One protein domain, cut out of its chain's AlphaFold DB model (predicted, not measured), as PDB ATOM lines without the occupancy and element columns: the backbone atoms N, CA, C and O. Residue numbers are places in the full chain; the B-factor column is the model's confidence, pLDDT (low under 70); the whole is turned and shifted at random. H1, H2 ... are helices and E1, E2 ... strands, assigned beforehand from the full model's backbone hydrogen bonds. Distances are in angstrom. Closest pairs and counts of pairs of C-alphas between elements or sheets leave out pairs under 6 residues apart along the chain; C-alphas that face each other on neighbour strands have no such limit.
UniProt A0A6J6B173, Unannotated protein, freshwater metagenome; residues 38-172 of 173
ATOM      1  N   SER A  38     -13.122 -27.364  -2.818       80.69
ATOM      2  CA  SER A  38     -12.953 -28.705  -3.367       80.69
ATOM      3  C   SER A  38     -11.462 -28.935  -3.602       80.69
ATOM      4  O   SER A  38     -10.724 -28.003  -3.916       80.69
ATOM      5  N   LYS A  39     -11.005 -30.187  -3.536       70.69
ATOM      6  CA  LYS A  39      -9.596 -30.526  -3.814       70.69
ATOM      7  C   LYS A  39      -9.158 -30.223  -5.262       70.69
ATOM      8  O   LYS A  39      -8.007 -30.471  -5.600       70.69
ATOM      9  N   VAL A  40     -10.066 -29.745  -6.119       65.38
ATOM     10  CA  VAL A  40      -9.863 -29.538  -7.556       65.38
ATOM     11  C   VAL A  40     -10.451 -28.185  -7.988       65.38
ATOM     12  O   VAL A  40     -11.668 -27.982  -7.951       65.38
ATOM     13  N   GLY A  41      -9.585 -27.277  -8.446       68.38
ATOM     14  CA  GLY A  41      -9.954 -26.027  -9.130       68.38
ATOM     15  C   GLY A  41     -10.708 -24.984  -8.287       68.38
ATOM     16  O   GLY A  41     -10.677 -25.000  -7.060       68.38
ATOM     17  N   ASN A  42     -11.424 -24.079  -8.968       82.38
ATOM     18  CA  ASN A  42     -12.194 -22.968  -8.376       82.38
ATOM     19  C   ASN A  42     -13.593 -23.396  -7.897       82.38
ATOM     20  O   ASN A  42     -14.598 -22.713  -8.138       82.38
ATOM     21  N   THR A  43     -13.690 -24.568  -7.274       91.38
ATOM     22  CA  THR A  43     -14.966 -25.135  -6.828       91.38
ATOM     23  C   THR A  43     -14.999 -25.275  -5.322       91.38
ATOM     24  O   THR A  43     -13.973 -25.462  -4.673       91.38
ATOM     25  N   PHE A  44     -16.192 -25.157  -4.756       93.50
ATOM     26  CA  PHE A  44     -16.410 -25.174  -3.323       93.50
ATOM     27  C   PHE A  44     -17.569 -26.096  -3.017       93.50
ATOM     28  O   PHE A  44     -18.568 -26.117  -3.745       93.50
ATOM     29  N   ILE A  45     -17.435 -26.847  -1.933       94.94
ATOM     30  CA  ILE A  45     -18.418 -27.833  -1.522       94.94
ATOM     31  C   ILE A  45     -18.831 -27.626  -0.073       94.94
ATOM     32  O   ILE A  45     -18.035 -27.210   0.765       94.94
ATOM     33  N   LYS A  46     -20.078 -27.961   0.231       95.75
ATOM     34  CA  LYS A  46     -20.581 -28.088   1.597       95.75
ATOM     35  C   LYS A  46     -21.383 -29.372   1.692       95.75
ATOM     36  O   LYS A  46     -22.274 -29.604   0.881       95.75
ATOM     37  N   ILE A  47     -21.089 -30.206   2.681       95.25
ATOM     38  CA  ILE A  47     -21.900 -31.391   2.969       95.25
ATOM     39  C   ILE A  47     -23.039 -30.932   3.889       95.25
ATOM     40  O   ILE A  47     -22.752 -30.507   5.010       95.25
ATOM     41  N   PRO A  48     -24.307 -30.927   3.434       94.69
ATOM     42  CA  PRO A  48     -25.420 -30.536   4.283       94.69
ATOM     43  C   PRO A  48     -25.665 -31.597   5.359       94.69
ATOM     44  O   PRO A  48     -25.553 -32.800   5.118       94.69
ATOM     45  N   THR A  49     -26.067 -31.148   6.541       93.19
ATOM     46  CA  THR A  49     -26.664 -32.025   7.554       93.19
ATOM     47  C   THR A  49     -28.032 -32.533   7.088       93.19
ATOM     48  O   THR A  49     -28.660 -31.935   6.215       93.19
ATOM     49  N   ALA A  50     -28.555 -33.595   7.709       88.62
ATOM     50  CA  ALA A  50     -29.895 -34.102   7.391       88.62
ATOM     51  C   ALA A  50     -30.981 -33.016   7.534       88.62
ATOM     52  O   ALA A  50     -31.850 -32.882   6.675       88.62
ATOM     53  N   LYS A  51     -30.889 -32.179   8.579       91.75
ATOM     54  CA  LYS A  51     -31.822 -31.066   8.810       91.75
ATOM     55  C   LYS A  51     -31.728 -29.994   7.721       91.75
ATOM     56  O   LYS A  51     -32.754 -29.507   7.254       91.75
ATOM     57  N   GLU A  52     -30.514 -29.642   7.299       94.69
ATOM     58  CA  GLU A  52     -30.318 -28.715   6.180       94.69
ATOM     59  C   GLU A  52     -30.835 -29.311   4.869       94.69
ATOM     60  O   GLU A  52     -31.484 -28.604   4.107       94.69
ATOM     61  N   LEU A  53     -30.605 -30.605   4.623       93.81
ATOM     62  CA  LEU A  53     -31.053 -31.284   3.409       93.81
ATOM     63  C   LEU A  53     -32.574 -31.258   3.254       93.81
ATOM     64  O   LEU A  53     -33.059 -30.974   2.162       93.81
ATOM     65  N   VAL A  54     -33.317 -31.478   4.341       92.31
ATOM     66  CA  VAL A  54     -34.783 -31.342   4.340       92.31
ATOM     67  C   VAL A  54     -35.193 -29.914   3.975       92.31
ATOM     68  O   VAL A  54     -36.043 -29.724   3.110       92.31
ATOM     69  N   GLY A  55     -34.553 -28.904   4.572       93.81
ATOM     70  CA  GLY A  55     -34.828 -27.500   4.250       93.81
ATOM     71  C   GLY A  55     -34.512 -27.138   2.794       93.81
ATOM     72  O   GLY A  55     -35.270 -26.404   2.162       93.81
ATOM     73  N   LEU A  56     -33.423 -27.672   2.239       94.25
ATOM     74  CA  LEU A  56     -33.051 -27.475   0.835       94.25
ATOM     75  C   LEU A  56     -34.055 -28.141  -0.101       94.25
ATOM     76  O   LEU A  56     -34.486 -27.512  -1.061       94.25
ATOM     77  N   ALA A  57     -34.454 -29.379   0.198       92.38
ATOM     78  CA  ALA A  57     -35.430 -30.114  -0.597       92.38
ATOM     79  C   ALA A  57     -36.753 -29.348  -0.679       92.38
ATOM     80  O   ALA A  57     -37.248 -29.123  -1.778       92.38
ATOM     81  N   SER A  58     -37.256 -28.824   0.442       91.06
ATOM     82  CA  SER A  58     -38.497 -28.034   0.470       91.06
ATOM     83  C   SER A  58     -38.498 -26.812  -0.460       91.06
ATOM     84  O   SER A  58     -39.565 -26.357  -0.862       91.06
ATOM     85  N   ASN A  59     -37.323 -26.283  -0.814       91.38
ATOM     86  CA  ASN A  59     -37.173 -25.118  -1.690       91.38
ATOM     87  C   ASN A  59     -36.717 -25.477  -3.116       91.38
ATOM     88  O   ASN A  59     -36.651 -24.601  -3.978       91.38
ATOM     89  N   ASP A  60     -36.406 -26.749  -3.383       92.31
ATOM     90  CA  ASP A  60     -35.835 -27.218  -4.643       92.31
ATOM     91  C   ASP A  60     -36.628 -28.416  -5.187       92.31
ATOM     92  O   ASP A  60     -36.566 -29.544  -4.687       92.31
ATOM     93  N   LYS A  61     -37.375 -28.167  -6.270       91.94
ATOM     94  CA  LYS A  61     -38.198 -29.182  -6.943       91.94
ATOM     95  C   LYS A  61     -37.358 -30.311  -7.542       91.94
ATOM     96  O   LYS A  61     -37.819 -31.450  -7.558       91.94
ATOM     97  N   ALA A  62     -36.154 -30.018  -8.033       90.38
ATOM     98  CA  ALA A  62     -35.281 -31.019  -8.635       90.38
ATOM     99  C   ALA A  62     -34.690 -31.934  -7.558       90.38
ATOM    100  O   ALA A  62     -34.713 -33.157  -7.715       90.38
ATOM    101  N   LEU A  63     -34.245 -31.362  -6.434       92.81
ATOM    102  CA  LEU A  63     -33.792 -32.146  -5.285       92.81
ATOM    103  C   LEU A  63     -34.937 -32.973  -4.683       92.81
ATOM    104  O   LEU A  63     -34.749 -34.155  -4.395       92.81
ATOM    105  N   THR A  64     -36.130 -32.389  -4.548       93.75
ATOM    106  CA  THR A  64     -37.330 -33.113  -4.095       93.75
ATOM    107  C   THR A  64     -37.636 -34.295  -5.007       93.75
ATOM    108  O   THR A  64     -37.823 -35.410  -4.523       93.75
ATOM    109  N   ALA A  65     -37.636 -34.084  -6.326       92.25
ATOM    110  CA  ALA A  65     -37.859 -35.155  -7.288       92.25
ATOM    111  C   ALA A  65     -36.779 -36.242  -7.185       92.25
ATOM    112  O   ALA A  65     -37.113 -37.424  -7.215       92.25
ATOM    113  N   ALA A  66     -35.507 -35.863  -7.011       91.19
ATOM    114  CA  ALA A  66     -34.400 -36.802  -6.845       91.19
ATOM    115  C   ALA A  66     -34.554 -37.675  -5.588       91.19
ATOM    116  O   ALA A  66     -34.380 -38.890  -5.670       91.19
ATOM    117  N   LEU A  67     -34.934 -37.075  -4.455       91.44
ATOM    118  CA  LEU A  67     -35.206 -37.778  -3.193       91.44
ATOM    119  C   LEU A  67     -36.458 -38.665  -3.270       91.44
ATOM    120  O   LEU A  67     -36.516 -39.714  -2.631       91.44
ATOM    121  N   ALA A  68     -37.455 -38.257  -4.056       93.19
ATOM    122  CA  ALA A  68     -38.699 -38.995  -4.254       93.19
ATOM    123  C   ALA A  68     -38.591 -40.128  -5.287       93.19
ATOM    124  O   ALA A  68     -39.549 -40.890  -5.444       93.19
ATOM    125  N   ARG A  69     -37.456 -40.264  -5.995       93.06
ATOM    126  CA  ARG A  69     -37.232 -41.373  -6.935       93.06
ATOM    127  C   ARG A  69     -37.431 -42.698  -6.217       93.06
ATOM    128  O   ARG A  69     -36.947 -42.874  -5.102       93.06
ATOM    129  N   LYS A  70     -38.114 -43.633  -6.875       93.75
ATOM    130  CA  LYS A  70     -38.372 -44.969  -6.342       93.75
ATOM    131  C   LYS A  70     -37.626 -46.035  -7.129       93.75
ATOM    132  O   LYS A  70     -37.491 -45.918  -8.345       93.75
ATOM    133  N   VAL A  71     -37.184 -47.068  -6.423       89.75
ATOM    134  CA  VAL A  71     -36.656 -48.314  -6.984       89.75
ATOM    135  C   VAL A  71     -37.441 -49.439  -6.323       89.75
ATOM    136  O   VAL A  71     -37.451 -49.544  -5.099       89.75
ATOM    137  N   ASP A  72     -38.166 -50.216  -7.126       90.81
ATOM    138  CA  ASP A  72     -39.069 -51.278  -6.657       90.81
ATOM    139  C   ASP A  72     -40.112 -50.785  -5.636       90.81
ATOM    140  O   ASP A  72     -40.382 -51.413  -4.619       90.81
ATOM    141  N   GLY A  73     -40.678 -49.597  -5.878       92.25
ATOM    142  CA  GLY A  73     -41.725 -49.002  -5.035       92.25
ATOM    143  C   GLY A  73     -41.234 -48.286  -3.766       92.25
ATOM    144  O   GLY A  73     -41.984 -47.472  -3.217       92.25
ATOM    145  N   VAL A  74     -39.979 -48.495  -3.360       93.81
ATOM    146  CA  VAL A  74     -39.337 -47.874  -2.183       93.81
ATOM    147  C   VAL A  74     -38.545 -46.636  -2.604       93.81
ATOM    148  O   VAL A  74     -37.979 -46.621  -3.700       93.81
ATOM    149  N   ARG A  75     -38.496 -45.576  -1.781       93.94
ATOM    150  CA  ARG A  75     -37.693 -44.391  -2.131       93.94
ATOM    151  C   ARG A  75     -36.219 -44.764  -2.196       93.94
ATOM    152  O   ARG A  75     -35.721 -45.561  -1.406       93.94
ATOM    153  N   VAL A  76     -35.493 -44.158  -3.124       93.88
ATOM    154  CA  VAL A  76     -34.135 -44.583  -3.461       93.88
ATOM    155  C   VAL A  76     -33.183 -44.512  -2.263       93.88
ATOM    156  O   VAL A  76     -32.384 -45.419  -2.084       93.88
ATOM    157  N   CYS A  77     -33.337 -43.508  -1.397       93.06
ATOM    158  CA  CYS A  77     -32.535 -43.346  -0.179       93.06
ATOM    159  C   CYS A  77     -33.118 -44.033   1.064       93.06
ATOM    160  O   CYS A  77     -32.554 -43.914   2.145       93.06
ATOM    161  N   GLU A  78     -34.254 -44.718   0.926       92.81
ATOM    162  CA  GLU A  78     -34.755 -45.682   1.915       92.81
ATOM    163  C   GLU A  78     -34.294 -47.104   1.567       92.81
ATOM    164  O   GLU A  78     -34.249 -47.963   2.437       92.81
ATOM    165  N   LYS A  79     -33.934 -47.352   0.301       92.94
ATOM    166  CA  LYS A  79     -33.394 -48.630  -0.174       92.94
ATOM    167  C   LYS A  79     -31.864 -48.658  -0.157       92.94
ATOM    168  O   LYS A  79     -31.263 -49.629   0.298       92.94
ATOM    169  N   PHE A  80     -31.236 -47.592  -0.645       94.38
ATOM    170  CA  PHE A  80     -29.790 -47.500  -0.812       94.38
ATOM    171  C   PHE A  80     -29.172 -46.412   0.059       94.38
ATOM    172  O   PHE A  80     -29.807 -45.415   0.409       94.38
ATOM    173  N   SER A  81     -27.887 -46.575   0.352       93.81
ATOM    174  CA  SER A  81     -27.082 -45.586   1.052       93.81
ATOM    175  C   SER A  81     -26.897 -44.344   0.175       93.81
ATOM    176  O   SER A  81     -26.337 -44.407  -0.926       93.81
ATOM    177  N   CYS A  82     -27.371 -43.203   0.669       94.75
ATOM    178  CA  CYS A  82     -27.299 -41.916  -0.013       94.75
ATOM    179  C   CYS A  82     -26.425 -40.915   0.741       94.75
ATOM    180  O   CYS A  82     -26.278 -40.960   1.960       94.75
ATOM    181  N   GLY A  83     -25.904 -39.945   0.003       94.88
ATOM    182  CA  GLY A  83     -25.295 -38.732   0.532       94.88
ATOM    183  C   GLY A  83     -25.788 -37.516  -0.239       94.88
ATOM    184  O   GLY A  83     -26.469 -37.641  -1.254       94.88
ATOM    185  N   ALA A  84     -25.425 -36.326   0.217       96.12
ATOM    186  CA  ALA A  84     -25.688 -35.097  -0.516       96.12
ATOM    187  C   ALA A  84     -24.488 -34.159  -0.422       96.12
ATOM    188  O   ALA A  84     -23.719 -34.201   0.539       96.12
ATOM    189  N   VAL A  85     -24.338 -33.297  -1.421       96.25
ATOM    190  CA  VAL A  85     -23.332 -32.238  -1.417       96.25
ATOM    191  C   VAL A  85     -23.885 -31.002  -2.103       96.25
ATOM    192  O   VAL A  85     -24.491 -31.084  -3.167       96.25
ATOM    193  N   GLN A  86     -23.686 -29.843  -1.494       96.25
ATOM    194  CA  GLN A  86     -23.861 -28.568  -2.167       96.25
ATOM    195  C   GLN A  86     -22.577 -28.218  -2.897       96.25
ATOM    196  O   GLN A  86     -21.503 -28.271  -2.298       96.25
ATOM    197  N   VAL A  87     -22.685 -27.826  -4.159       95.50
ATOM    198  CA  VAL A  87     -21.545 -27.401  -4.976       95.50
ATOM    199  C   VAL A  87     -21.771 -25.985  -5.480       95.50
ATOM    200  O   VAL A  87     -22.899 -25.619  -5.803       95.50
ATOM    201  N   THR A  88     -20.709 -25.186  -5.540       95.00
ATOM    202  CA  THR A  88     -20.704 -23.848  -6.147       95.00
ATOM    203  C   THR A  88     -19.336 -23.554  -6.753       95.00
ATOM    204  O   THR A  88     -18.323 -24.113  -6.329       95.00
ATOM    205  N   SER A  89     -19.285 -22.654  -7.730       93.62
ATOM    206  CA  SER A  89     -18.034 -22.151  -8.307       93.62
ATOM    207  C   SER A  89     -18.045 -20.625  -8.382       93.62
ATOM    208  O   SER A  89     -19.108 -20.001  -8.278       93.62
ATOM    209  N   LEU A  90     -16.854 -20.029  -8.506       90.12
ATOM    210  CA  LEU A  90     -16.706 -18.612  -8.843       90.12
ATOM    211  C   LEU A  90     -17.314 -18.308 -10.212       90.12
ATOM    212  O   LEU A  90     -17.971 -17.280 -10.360       90.12
ATOM    213  N   ASP A  91     -17.151 -19.236 -11.151       91.31
ATOM    214  CA  ASP A  91     -17.565 -19.112 -12.542       91.31
ATOM    215  C   ASP A  91     -18.816 -19.952 -12.828       91.31
ATOM    216  O   ASP A  91     -19.264 -20.761 -12.009       91.31
ATOM    217  N   SER A  92     -19.428 -19.749 -13.995       93.06
ATOM    218  CA  SER A  92     -20.521 -20.612 -14.440       93.06
ATOM    219  C   SER A  92     -19.995 -21.988 -14.840       93.06
ATOM    220  O   SER A  92     -19.050 -22.083 -15.621       93.06
ATOM    221  N   CYS A  93     -20.674 -23.043 -14.400       93.88
ATOM    222  CA  CYS A  93     -20.377 -24.415 -14.796       93.88
ATOM    223  C   CYS A  93     -21.366 -24.851 -15.866       93.88
ATOM    224  O   CYS A  93     -22.575 -24.677 -15.692       93.88
ATOM    225  N   LYS A  94     -20.883 -25.450 -16.957       95.75
ATOM    226  CA  LYS A  94     -21.761 -26.087 -17.950       95.75
ATOM    227  C   LYS A  94     -22.327 -27.401 -17.429       95.75
ATOM    228  O   LYS A  94     -23.470 -27.728 -17.741       95.75
ATOM    229  N   TRP A  95     -21.552 -28.114 -16.621       96.50
ATOM    230  CA  TRP A  95     -21.975 -29.323 -15.927       96.50
ATOM    231  C   TRP A  95     -21.019 -29.643 -14.778       96.50
ATOM    232  O   TRP A  95     -19.921 -29.083 -14.687       96.50
ATOM    233  N   TRP A  96     -21.458 -30.522 -13.884       95.69
ATOM    234  CA  TRP A  96     -20.673 -30.974 -12.741       95.69
ATOM    235  C   TRP A  96     -20.398 -32.463 -12.813       95.69
ATOM    236  O   TRP A  96     -21.274 -33.234 -13.202       95.69
ATOM    237  N   VAL A  97     -19.225 -32.853 -12.321       95.75
ATOM    238  CA  VAL A  97     -18.893 -34.234 -11.970       95.75
ATOM    239  C   VAL A  97     -18.639 -34.296 -10.473       95.75
ATOM    240  O   VAL A  97     -17.701 -33.684  -9.963       95.75
ATOM    241  N   VAL A  98     -19.466 -35.054  -9.764       96.00
ATOM    242  CA  VAL A  98     -19.294 -35.351  -8.345       96.00
ATOM    243  C   VAL A  98     -18.880 -36.802  -8.193       96.00
ATOM    244  O   VAL A  98     -19.559 -37.700  -8.685       96.00
ATOM    245  N   THR A  99     -17.775 -37.037  -7.495       96.69
ATOM    246  CA  THR A  99     -17.312 -38.383  -7.141       96.69
ATOM    247  C   THR A  99     -17.306 -38.556  -5.637       96.69
ATOM    248  O   THR A  99     -17.038 -37.603  -4.904       96.69
ATOM    249  N   ALA A 100     -17.605 -39.761  -5.168       96.88
ATOM    250  CA  ALA A 100     -17.578 -40.092  -3.754       96.88
ATOM    251  C   ALA A 100     -17.261 -41.572  -3.536       96.88
ATOM    252  O   ALA A 100     -17.464 -42.405  -4.418       96.88
ATOM    253  N   ASN A 101     -16.805 -41.891  -2.332       97.06
ATOM    254  CA  ASN A 101     -16.563 -43.249  -1.871       97.06
ATOM    255  C   ASN A 101     -17.721 -43.696  -0.978       97.06
ATOM    256  O   ASN A 101     -18.201 -42.911  -0.160       97.06
ATOM    257  N   VAL A 102     -18.106 -44.963  -1.070       96.62
ATOM    258  CA  VAL A 102     -19.091 -45.582  -0.178       96.62
ATOM    259  C   VAL A 102     -18.342 -46.528   0.743       96.62
ATOM    260  O   VAL A 102     -17.700 -47.470   0.276       96.62
ATOM    261  N   LYS A 103     -18.350 -46.231   2.041       94.50
ATOM    262  CA  LYS A 103     -17.614 -46.991   3.056       94.50
ATOM    263  C   LYS A 103     -18.527 -47.366   4.208       94.50
ATOM    264  O   LYS A 103     -19.418 -46.596   4.540       94.50
ATOM    265  N   GLY A 104     -18.269 -48.480   4.866       90.56
ATOM    266  CA  GLY A 104     -19.043 -48.896   6.032       90.56
ATOM    267  C   GLY A 104     -18.426 -50.102   6.716       90.56
ATOM    268  O   GLY A 104     -17.370 -50.567   6.284       90.56
ATOM    269  N   ALA A 105     -19.075 -50.569   7.779       88.38
ATOM    270  CA  ALA A 105     -18.689 -51.795   8.468       88.38
ATOM    271  C   ALA A 105     -18.817 -53.002   7.527       88.38
ATOM    272  O   ALA A 105     -19.708 -53.029   6.678       88.38
ATOM    273  N   THR A 106     -17.939 -53.995   7.666       85.81
ATOM    274  CA  THR A 106     -17.998 -55.230   6.872       85.81
ATOM    275  C   THR A 106     -19.309 -55.981   7.095       85.81
ATOM    276  O   THR A 106     -19.864 -56.530   6.142       85.81
ATOM    277  N   SER A 107     -19.779 -56.018   8.343       84.94
ATOM    278  CA  SER A 107     -21.013 -56.676   8.777       84.94
ATOM    279  C   SER A 107     -21.495 -56.063  10.104       84.94
ATOM    280  O   SER A 107     -20.778 -55.248  10.691       84.94
ATOM    281  N   PRO A 108     -22.690 -56.422  10.605       83.12
ATOM    282  CA  PRO A 108     -23.128 -56.021  11.942       83.12
ATOM    283  C   PRO A 108     -22.179 -56.477  13.066       83.12
ATOM    284  O   PRO A 108     -22.069 -55.789  14.081       83.12
ATOM    285  N   GLU A 109     -21.483 -57.602  12.885       88.25
ATOM    286  CA  GLU A 109     -20.570 -58.203  13.865       88.25
ATOM    287  C   GLU A 109     -19.106 -57.751  13.692       88.25
ATOM    288  O   GLU A 109     -18.321 -57.823  14.637       88.25
ATOM    289  N   ASP A 110     -18.736 -57.256  12.504       86.00
ATOM    290  CA  ASP A 110     -17.398 -56.752  12.173       86.00
ATOM    291  C   ASP A 110     -17.439 -55.265  11.796       86.00
ATOM    292  O   ASP A 110     -17.751 -54.880  10.663       86.00
ATOM    293  N   SER A 111     -17.040 -54.420  12.752       85.94
ATOM    294  CA  SER A 111     -16.979 -52.963  12.599       85.94
ATOM    295  C   SER A 111     -15.837 -52.453  11.711       85.94
ATOM    296  O   SER A 111     -15.653 -51.237  11.599       85.94
ATOM    297  N   THR A 112     -15.038 -53.334  11.108       90.06
ATOM    298  CA  THR A 112     -13.948 -52.932  10.215       90.06
ATOM    299  C   THR A 112     -14.501 -52.135   9.036       90.06
ATOM    300  O   THR A 112     -15.374 -52.594   8.306       90.06
ATOM    301  N   ILE A 113     -13.997 -50.911   8.844       89.31
ATOM    302  CA  ILE A 113     -14.481 -50.032   7.778       89.31
ATOM    303  C   ILE A 113     -13.813 -50.390   6.454       89.31
ATOM    304  O   ILE A 113     -12.624 -50.120   6.264       89.31
ATOM    305  N   LYS A 114     -14.595 -50.902   5.502       92.50
ATOM    306  CA  LYS A 114     -14.138 -51.184   4.135       92.50
ATOM    307  C   LYS A 114     -14.740 -50.231   3.106       92.50
ATOM    308  O   LYS A 114     -15.734 -49.547   3.354       92.50
ATOM    309  N   LEU A 115     -14.100 -50.157   1.940       94.88
ATOM    310  CA  LEU A 115     -14.635 -49.478   0.761       94.88
ATOM    311  C   LEU A 115     -15.513 -50.466  -0.005       94.88
ATOM    312  O   LEU A 115     -15.016 -51.487  -0.454       94.88
ATOM    313  N   PHE A 116     -16.788 -50.140  -0.173       94.88
ATOM    314  CA  PHE A 116     -17.729 -50.958  -0.940       94.88
ATOM    315  C   PHE A 116     -17.778 -50.551  -2.404       94.88
ATOM    316  O   PHE A 116     -18.021 -51.367  -3.280       94.88
ATOM    317  N   GLY A 117     -17.518 -49.277  -2.694       96.06
ATOM    318  CA  GLY A 117     -17.437 -48.805  -4.065       96.06
ATOM    319  C   GLY A 117     -17.331 -47.299  -4.171       96.06
ATOM    320  O   GLY A 117     -17.076 -46.585  -3.193       96.06
ATOM    321  N   THR A 118     -17.544 -46.808  -5.381       97.44
ATOM    322  CA  THR A 118     -17.493 -45.387  -5.712       97.44
ATOM    323  C   THR A 118     -18.726 -44.975  -6.496       97.44
ATOM    324  O   THR A 118     -19.256 -45.736  -7.301       97.44
ATOM    325  N   VAL A 119     -19.201 -43.760  -6.240       97.75
ATOM    326  CA  VAL A 119     -20.307 -43.151  -6.978       97.75
ATOM    327  C   VAL A 119     -19.752 -42.013  -7.813       97.75
ATOM    328  O   VAL A 119     -18.985 -41.189  -7.310       97.75
ATOM    329  N   ARG A 120     -20.200 -41.928  -9.063       97.06
ATOM    330  CA  ARG A 120     -20.012 -40.776  -9.940       97.06
ATOM    331  C   ARG A 120     -21.380 -40.235 -10.341       97.06
ATOM    332  O   ARG A 120     -22.157 -40.941 -10.969       97.06
ATOM    333  N   THR A 121     -21.680 -38.997  -9.970       96.81
ATOM    334  CA  THR A 121     -22.931 -38.306 -10.309       96.81
ATOM    335  C   THR A 121     -22.632 -37.062 -11.130       96.81
ATOM    336  O   THR A 121     -21.765 -36.273 -10.759       96.81
ATOM    337  N   THR A 122     -23.362 -36.871 -12.221       96.75
ATOM    338  CA  THR A 122     -23.269 -35.696 -13.083       96.75
ATOM    339  C   THR A 122     -24.569 -34.917 -13.078       96.75
ATOM    340  O   THR A 122     -25.660 -35.491 -13.082       96.75
ATOM    341  N   ILE A 123     -24.458 -33.590 -13.067       95.69
ATOM    342  CA  ILE A 123     -25.614 -32.693 -13.151       95.69
ATOM    343  C   ILE A 123     -25.356 -31.563 -14.140       95.69
ATOM    344  O   ILE A 123     -24.214 -31.276 -14.497       95.69
ATOM    345  N   GLY A 124     -26.440 -30.924 -14.577       94.25
ATOM    346  CA  GLY A 124     -26.393 -29.838 -15.545       94.25
ATOM    347  C   GLY A 124     -25.785 -28.540 -15.009       94.25
ATOM    348  O   GLY A 124     -25.219 -28.466 -13.918       94.25
ATOM    349  N   LYS A 125     -25.920 -27.501 -15.829       95.31
ATOM    350  CA  LYS A 125     -25.298 -26.194 -15.621       95.31
ATOM    351  C   LYS A 125     -25.702 -25.504 -14.318       95.31
ATOM    352  O   LYS A 125     -26.853 -25.575 -13.892       95.31
ATOM    353  N   THR A 126     -24.782 -24.714 -13.775       95.25
ATOM    354  CA  THR A 126     -25.041 -23.752 -12.695       95.25
ATOM    355  C   THR A 126     -24.446 -22.397 -13.049       95.25
ATOM    356  O   THR A 126     -23.375 -22.309 -13.646       95.25
ATOM    357  N   ALA A 127     -25.123 -21.318 -12.664       94.88
ATOM    358  CA  ALA A 127     -24.578 -19.974 -12.823       94.88
ATOM    359  C   ALA A 127     -23.428 -19.704 -11.834       94.88
ATOM    360  O   ALA A 127     -23.307 -20.367 -10.802       94.88
ATOM    361  N   ALA A 128     -22.612 -18.696 -12.146       93.19
ATOM    362  CA  ALA A 128     -21.542 -18.214 -11.279       93.19
ATOM    363  C   ALA A 128     -22.068 -17.853  -9.882       93.19
ATOM    364  O   ALA A 128     -23.118 -17.215  -9.749       93.19
ATOM    365  N   LYS A 129     -21.339 -18.262  -8.837       91.69
ATOM    366  CA  LYS A 129     -21.668 -18.008  -7.422       91.69
ATOM    367  C   LYS A 129     -23.077 -18.464  -7.008       91.69
ATOM    368  O   LYS A 129     -23.626 -17.963  -6.025       91.69
ATOM    369  N   LYS A 130     -23.668 -19.417  -7.736       92.25
ATOM    370  CA  LYS A 130     -24.895 -20.117  -7.347       92.25
ATOM    371  C   LYS A 130     -24.545 -21.525  -6.902       92.25
ATOM    372  O   LYS A 130     -23.865 -22.253  -7.623       92.25
ATOM    373  N   TYR A 131     -25.044 -21.899  -5.728       92.69
ATOM    374  CA  TYR A 131     -24.938 -23.267  -5.259       92.69
ATOM    375  C   TYR A 131     -26.133 -24.094  -5.725       92.69
ATOM    376  O   TYR A 131     -27.239 -23.581  -5.887       92.69
ATOM    377  N   THR A 132     -25.900 -25.385  -5.907       94.31
ATOM    378  CA  THR A 132     -26.944 -26.388  -6.120       94.31
ATOM    379  C   THR A 132     -26.653 -27.594  -5.246       94.31
ATOM    380  O   THR A 132     -25.492 -27.869  -4.938       94.31
ATOM    381  N   THR A 133     -27.694 -28.314  -4.843       96.12
ATOM    382  CA  THR A 133     -27.546 -29.529  -4.037       96.12
ATOM    383  C   THR A 133     -27.632 -30.750  -4.938       96.12
ATOM    384  O   THR A 133     -28.555 -30.879  -5.738       96.12
ATOM    385  N   ILE A 134     -26.667 -31.651  -4.809       95.50
ATOM    386  CA  ILE A 134     -26.563 -32.880  -5.588       95.50
ATOM    387  C   ILE A 134     -26.777 -34.054  -4.645       95.50
ATOM    388  O   ILE A 134     -26.063 -34.192  -3.650       95.50
ATOM    389  N   LEU A 135     -27.755 -34.897  -4.974       96.00
ATOM    390  CA  LEU A 135     -27.980 -36.170  -4.303       96.00
ATOM    391  C   LEU A 135     -27.034 -37.224  -4.892       96.00
ATOM    392  O   LEU A 135     -26.993 -37.420  -6.105       96.00
ATOM    393  N   ILE A 136     -26.289 -37.901  -4.028       96.38
ATOM    394  CA  ILE A 136     -25.368 -38.981  -4.372       96.38
ATOM    395  C   ILE A 136     -26.040 -40.278  -3.945       96.38
ATOM    396  O   ILE A 136     -26.239 -40.510  -2.756       96.38
ATOM    397  N   VAL A 137     -26.388 -41.118  -4.910       95.12
ATOM    398  CA  VAL A 137     -27.061 -42.395  -4.665       95.12
ATOM    399  C   VAL A 137     -26.083 -43.522  -4.972       95.12
ATOM    400  O   VAL A 137     -25.542 -43.573  -6.077       95.12
ATOM    401  N   SER A 138     -25.840 -44.404  -4.003       94.88
ATOM    402  CA  SER A 138     -25.057 -45.626  -4.225       94.88
ATOM    403  C   SER A 138     -25.935 -46.807  -4.645       94.88
ATOM    404  O   SER A 138     -27.160 -46.702  -4.647       94.88
ATOM    405  N   GLY A 139     -25.306 -47.928  -5.002       92.75
ATOM    406  CA  GLY A 139     -25.981 -49.224  -5.135       92.75
ATOM    407  C   GLY A 139     -25.942 -50.068  -3.859       92.75
ATOM    408  O   GLY A 139     -26.410 -51.200  -3.874       92.75
ATOM    409  N   GLU A 140     -25.391 -49.540  -2.765       92.81
ATOM    410  CA  GLU A 140     -25.245 -50.278  -1.514       92.81
ATOM    411  C   GLU A 140     -26.511 -50.189  -0.658       92.81
ATOM    412  O   GLU A 140     -27.014 -49.076  -0.474       92.81
ATOM    413  N   PRO A 141     -27.008 -51.296  -0.078       89.88
ATOM    414  CA  PRO A 141     -28.147 -51.268   0.837       89.88
ATOM    415  C   PRO A 141     -27.930 -50.314   2.019       89.88
ATOM    416  O   PRO A 141     -26.810 -50.145   2.510       89.88
ATOM    417  N   ILE A 142     -29.001 -49.677   2.498       88.50
ATOM    418  CA  ILE A 142     -28.921 -48.767   3.657       88.50
ATOM    419  C   ILE A 142     -28.789 -49.499   5.005       88.50
ATOM    420  O   ILE A 142     -28.344 -48.912   5.990       88.50
ATOM    421  N   GLU A 143     -29.147 -50.783   5.055       82.62
ATOM    422  CA  GLU A 143     -29.211 -51.613   6.272       82.62
ATOM    423  C   GLU A 143     -27.877 -51.668   7.028       82.62
ATOM    424  O   GLU A 143     -27.846 -51.597   8.256       82.62
ATOM    425  N   LEU A 144     -26.765 -51.683   6.288       79.94
ATOM    426  CA  LEU A 144     -25.404 -51.716   6.827       79.94
ATOM    427  C   LEU A 144     -24.848 -50.322   7.177       79.94
ATOM    428  O   LEU A 144     -23.670 -50.173   7.504       79.94
ATOM    429  N   ARG A 145     -25.691 -49.278   7.114       82.56
ATOM    430  CA  ARG A 145     -25.359 -47.879   7.449       82.56
ATOM    431  C   ARG A 145     -24.100 -47.367   6.743       82.56
ATOM    432  O   ARG A 145     -23.297 -46.631   7.326       82.56
ATOM    433  N   HIS A 146     -23.919 -47.741   5.476       90.94
ATOM    434  CA  HIS A 146     -22.792 -47.244   4.699       90.94
ATOM    435  C   HIS A 146     -22.864 -45.721   4.555       90.94
ATOM    436  O   HIS A 146     -23.921 -45.107   4.417       90.94
ATOM    437  N   THR A 147     -21.696 -45.100   4.592       91.81
ATOM    438  CA  THR A 147     -21.511 -43.658   4.559       91.81
ATOM    439  C   THR A 147     -20.863 -43.238   3.247       91.81
ATOM    440  O   THR A 147     -19.851 -43.795   2.808       91.81
ATOM    441  N   VAL A 148     -21.419 -42.189   2.643       94.56
ATOM    442  CA  VAL A 148     -20.816 -41.498   1.502       94.56
ATOM    443  C   VAL A 148     -19.738 -40.539   2.013       94.56
ATOM    444  O   VAL A 148     -20.001 -39.659   2.828       94.56
ATOM    445  N   SER A 149     -18.508 -40.707   1.538       93.50
ATOM    446  CA  SER A 149     -17.323 -39.990   2.020       93.50
ATOM    447  C   SER A 149     -16.397 -39.584   0.874       93.50
ATOM    448  O   SER A 149     -16.598 -39.969  -0.277       93.50
ATOM    449  N   ASN A 150     -15.357 -38.803   1.185       93.81
ATOM    450  CA  ASN A 150     -14.336 -38.372   0.221       93.81
ATOM    451  C   ASN A 150     -14.931 -37.716  -1.042       93.81
ATOM    452  O   ASN A 150     -14.477 -37.969  -2.159       93.81
ATOM    453  N   ILE A 151     -15.971 -36.902  -0.838       94.25
ATOM    454  CA  ILE A 151     -16.710 -36.243  -1.909       94.25
ATOM    455  C   ILE A 151     -15.801 -35.217  -2.591       94.25
ATOM    456  O   ILE A 151     -15.175 -34.384  -1.933       94.25
ATOM    457  N   ARG A 152     -15.745 -35.271  -3.920       93.69
ATOM    458  CA  ARG A 152     -15.063 -34.299  -4.776       93.69
ATOM    459  C   ARG A 152     -16.028 -33.815  -5.837       93.69
ATOM    460  O   ARG A 152     -16.749 -34.624  -6.412       93.69
ATOM    461  N   ALA A 153     -15.999 -32.522  -6.119       94.38
ATOM    462  CA  ALA A 153     -16.778 -31.920  -7.188       94.38
ATOM    463  C   ALA A 153     -15.848 -31.211  -8.169       94.38
ATOM    464  O   ALA A 153     -14.917 -30.524  -7.742       94.38
ATOM    465  N   VAL A 154     -16.114 -31.385  -9.459       94.06
ATOM    466  CA  VAL A 154     -15.416 -30.723 -10.560       94.06
ATOM    467  C   VAL A 154     -16.448 -29.991 -11.408       94.06
ATOM    468  O   VAL A 154     -17.474 -30.559 -11.784       94.06
ATOM    469  N   CYS A 155     -16.172 -28.718 -11.667       94.50
ATOM    470  CA  CYS A 155     -16.942 -27.854 -12.549       94.50
ATOM    471  C   CYS A 155     -16.301 -27.893 -13.932       94.50
ATOM    472  O   CYS A 155     -15.116 -27.591 -14.063       94.50
ATOM    473  N   HIS A 156     -17.087 -28.241 -14.942       94.44
ATOM    474  CA  HIS A 156     -16.642 -28.288 -16.328       94.44
ATOM    475  C   HIS A 156     -17.221 -27.102 -17.108       94.44
ATOM    476  O   HIS A 156     -18.382 -26.713 -16.910       94.44
ATOM    477  N   THR A 157     -16.418 -26.511 -17.991       92.69
ATOM    478  CA  THR A 157     -16.774 -25.332 -18.811       92.69
ATOM    479  C   THR A 157     -16.927 -25.680 -20.294       92.69
ATOM    480  O   THR A 157     -17.463 -24.900 -21.089       92.69
ATOM    481  N   GLU A 158     -16.520 -26.883 -20.670       93.31
ATOM    482  CA  GLU A 158     -16.735 -27.539 -21.947       93.31
ATOM    483  C   GLU A 158     -18.117 -28.211 -22.032       93.31
ATOM    484  O   GLU A 158     -18.836 -28.362 -21.041       93.31
ATOM    485  N   VAL A 159     -18.527 -28.572 -23.250       93.62
ATOM    486  CA  VAL A 159     -19.791 -29.288 -23.487       93.62
ATOM    487  C   VAL A 159     -19.650 -30.735 -22.987       93.62
ATOM    488  O   VAL A 159     -18.615 -31.345 -23.255       93.62
ATOM    489  N   PRO A 160     -20.649 -31.304 -22.279       93.69
ATOM    490  CA  PRO A 160     -20.591 -32.699 -21.858       93.69
ATOM    491  C   PRO A 160     -20.468 -33.642 -23.058       93.69
ATOM    492  O   PRO A 160     -21.231 -33.537 -24.015       93.69
ATOM    493  N   VAL A 161     -19.544 -34.598 -22.972       92.12
ATOM    494  CA  VAL A 161     -19.391 -35.694 -23.952       92.12
ATOM    495  C   VAL A 161     -20.256 -36.913 -23.618       92.12
ATOM    496  O   VAL A 161     -20.296 -37.883 -24.365       92.12
ATOM    497  N   GLU A 162     -20.948 -36.872 -22.483       92.12
ATOM    498  CA  GLU A 162     -21.809 -37.936 -21.978       92.12
ATOM    499  C   GLU A 162     -23.203 -37.397 -21.642       92.12
ATOM    500  O   GLU A 162     -23.440 -36.186 -21.588       92.12
ATOM    501  N   LYS A 163     -24.142 -38.307 -21.373       93.25
ATOM    502  CA  LYS A 163     -25.484 -37.928 -20.936       93.25
ATOM    503  C   LYS A 163     -25.435 -37.320 -19.532       93.25
ATOM    504  O   LYS A 163     -25.024 -37.969 -18.574       93.25
ATOM    505  N   VAL A 164     -25.931 -36.091 -19.416       93.88
ATOM    506  CA  VAL A 164     -26.075 -35.361 -18.152       93.88
ATOM    507  C   VAL A 164     -27.547 -34.956 -17.985       93.88
ATOM    508  O   VAL A 164     -28.112 -34.378 -18.915       93.88
ATOM    509  N   PRO A 165     -28.192 -35.219 -16.832       94.00
ATOM    510  CA  PRO A 165     -27.641 -35.832 -15.621       94.00
ATOM    511  C   PRO A 165     -27.520 -37.362 -15.710       94.00
ATOM    512  O   PRO A 165     -28.251 -38.015 -16.459       94.00
ATOM    513  N   GLY A 166     -26.639 -37.928 -14.889       93.50
ATOM    514  CA  GLY A 166     -26.438 -39.371 -14.764       93.50
ATOM    515  C   GLY A 166     -25.789 -39.753 -13.435       93.50
ATOM    516  O   GLY A 166     -25.085 -38.953 -12.825       93.50
ATOM    517  N   THR A 167     -26.021 -40.981 -12.979       94.38
ATOM    518  CA  THR A 167     -25.352 -41.543 -11.798       94.38
ATOM    519  C   THR A 167     -24.880 -42.948 -12.123       94.38
ATOM    520  O   THR A 167     -25.669 -43.768 -12.586       94.38
ATOM    521  N   THR A 168     -23.613 -43.219 -11.831       95.81
ATOM    522  CA  THR A 168     -22.990 -44.533 -11.971       95.81
ATOM    523  C   THR A 168     -22.415 -44.947 -10.625       95.81
ATOM    524  O   THR A 168     -21.731 -44.156  -9.969       95.81
ATOM    525  N   TYR A 169     -22.690 -46.185 -10.224       96.00
ATOM    526  CA  TYR A 169     -22.080 -46.816  -9.065       96.00
ATOM    527  C   TYR A 169     -21.152 -47.940  -9.530       96.00
ATOM    528  O   TYR A 169     -21.555 -48.772 -10.340       96.00
ATOM    529  N   THR A 170     -19.924 -47.950  -9.013       96.81
ATOM    530  CA  THR A 170     -18.910 -48.966  -9.305       96.81
ATOM    531  C   THR A 170     -18.522 -49.650  -8.004       96.81
ATOM    532  O   THR A 170     -17.977 -48.996  -7.110       96.81
ATOM    533  N   VAL A 171     -18.800 -50.948  -7.911       94.69
ATOM    534  CA  VAL A 171     -18.432 -51.790  -6.765       94.69
ATOM    535  C   VAL A 171     -16.905 -51.890  -6.686       94.69
ATOM    536  O   VAL A 171     -16.228 -51.950  -7.715       94.69
ATOM    537  N   ALA A 172     -16.359 -51.838  -5.476       90.38
ATOM    538  CA  ALA A 172     -14.942 -52.078  -5.243       90.38
ATOM    539  C   ALA A 172     -14.632 -53.574  -5.453       90.38
ATOM    540  O   ALA A 172     -15.445 -54.403  -5.044       90.38
TER     541      ALA A 172
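AT A GLANCE: This is residues 38 to 172 of the 173 residues of the protein "Unannotated protein" of freshwater metagenome (UniProt A0A6J6B173). Two strongly twisted antiparallel sheets, E6-E3-E4-E7 and E1-E2-E5, come together like a small flattened barrel that is not fully closed, E2 passing beside E6 and E5 beside E7. Outside it, two short helices cover part of the three-strand sheet, H1 across E2 and E5 and H2 along E5, while the four-residue H3 sits beside the strands near the end of E5; no named helix is on the four-strand sheet. The printed part has 135 residues, in the order E1 H1 H2 H3 E2 E3 E4 E5 E6 E7, and its class is mixed, helices and strands. It is compact, with a radius of gyration of the C-alphas of 15.0 A, and elongated, spanning 47 by 29 by 28 A.

HOW THE PARTS SIT: Begin at the hairpin of E3, residues 95 to 105, and E4, residues 113 to 123, where N 98 and O 121 are 2.8 A apart, within hydrogen-bond range. E6, residues 147 to 156, is an edge strand beside E3, with N 99 and O 152 at 2.8 A; E7, residues 166 to 171, is the edge strand beside E4, with N 120 and O 168 at 2.9 A. In the other sheet, look between E2, residues 80 to 89, and E5, residues 132 to 141, for N 83 and O 136 at 2.8 A. E1, residues 43 to 46, is E2's other neighbour, with N 44 and O 88 at 2.8 A. Between the sheets, the closest C-alphas of E2 and E6 are those of Gly 83 and Val 148, 5.4 A apart, and those of E5 and E7 are Ser 138 and Tyr 169, 5.8 A apart. H1, residues 50 to 59, is on the three-strand sheet at a height of 10.1 A, across the strands. H2, residues 61 to 68, lies over E5 at a height of 9.4 A, along the strands; it touches H1 only at the corner, C-alphas 57 and 64 being closest at 5.0 A. H3, residues 76 to 79, is on that sheet too, but over none of its strands, only just: 2 of its C-alphas fall on E5. Every O i to N i+4 pair is within hydrogen-bond range in H2, and 5 of 6 are in H1; H3 is too short for such a pair.

IN THESE COORDINATES: Find C-alpha 95 at (-21.975, -29.323, -15.927); from there E3 runs 33.3 A to C-alpha 105. E4 measures 29.4 A and bends by 54 degrees at residue 116, E6 26.4 A, E7 16.8 A, E2 28.9 A, E5 25.9 A and E1 10.5 A. H1 measures 14.7 A, H2 10.2 A and H3 5.3 A. E7 ends at C-alpha 171, (-18.432, -51.790, -6.765).

THE WHOLE: The two C-alphas farthest apart, those of Glu 109 and Glu 158, are 47.3 A apart. The printed part has no cut and no long link. The mean pLDDT of the printed part is 92.4, and residues 40 to 41 are under 70.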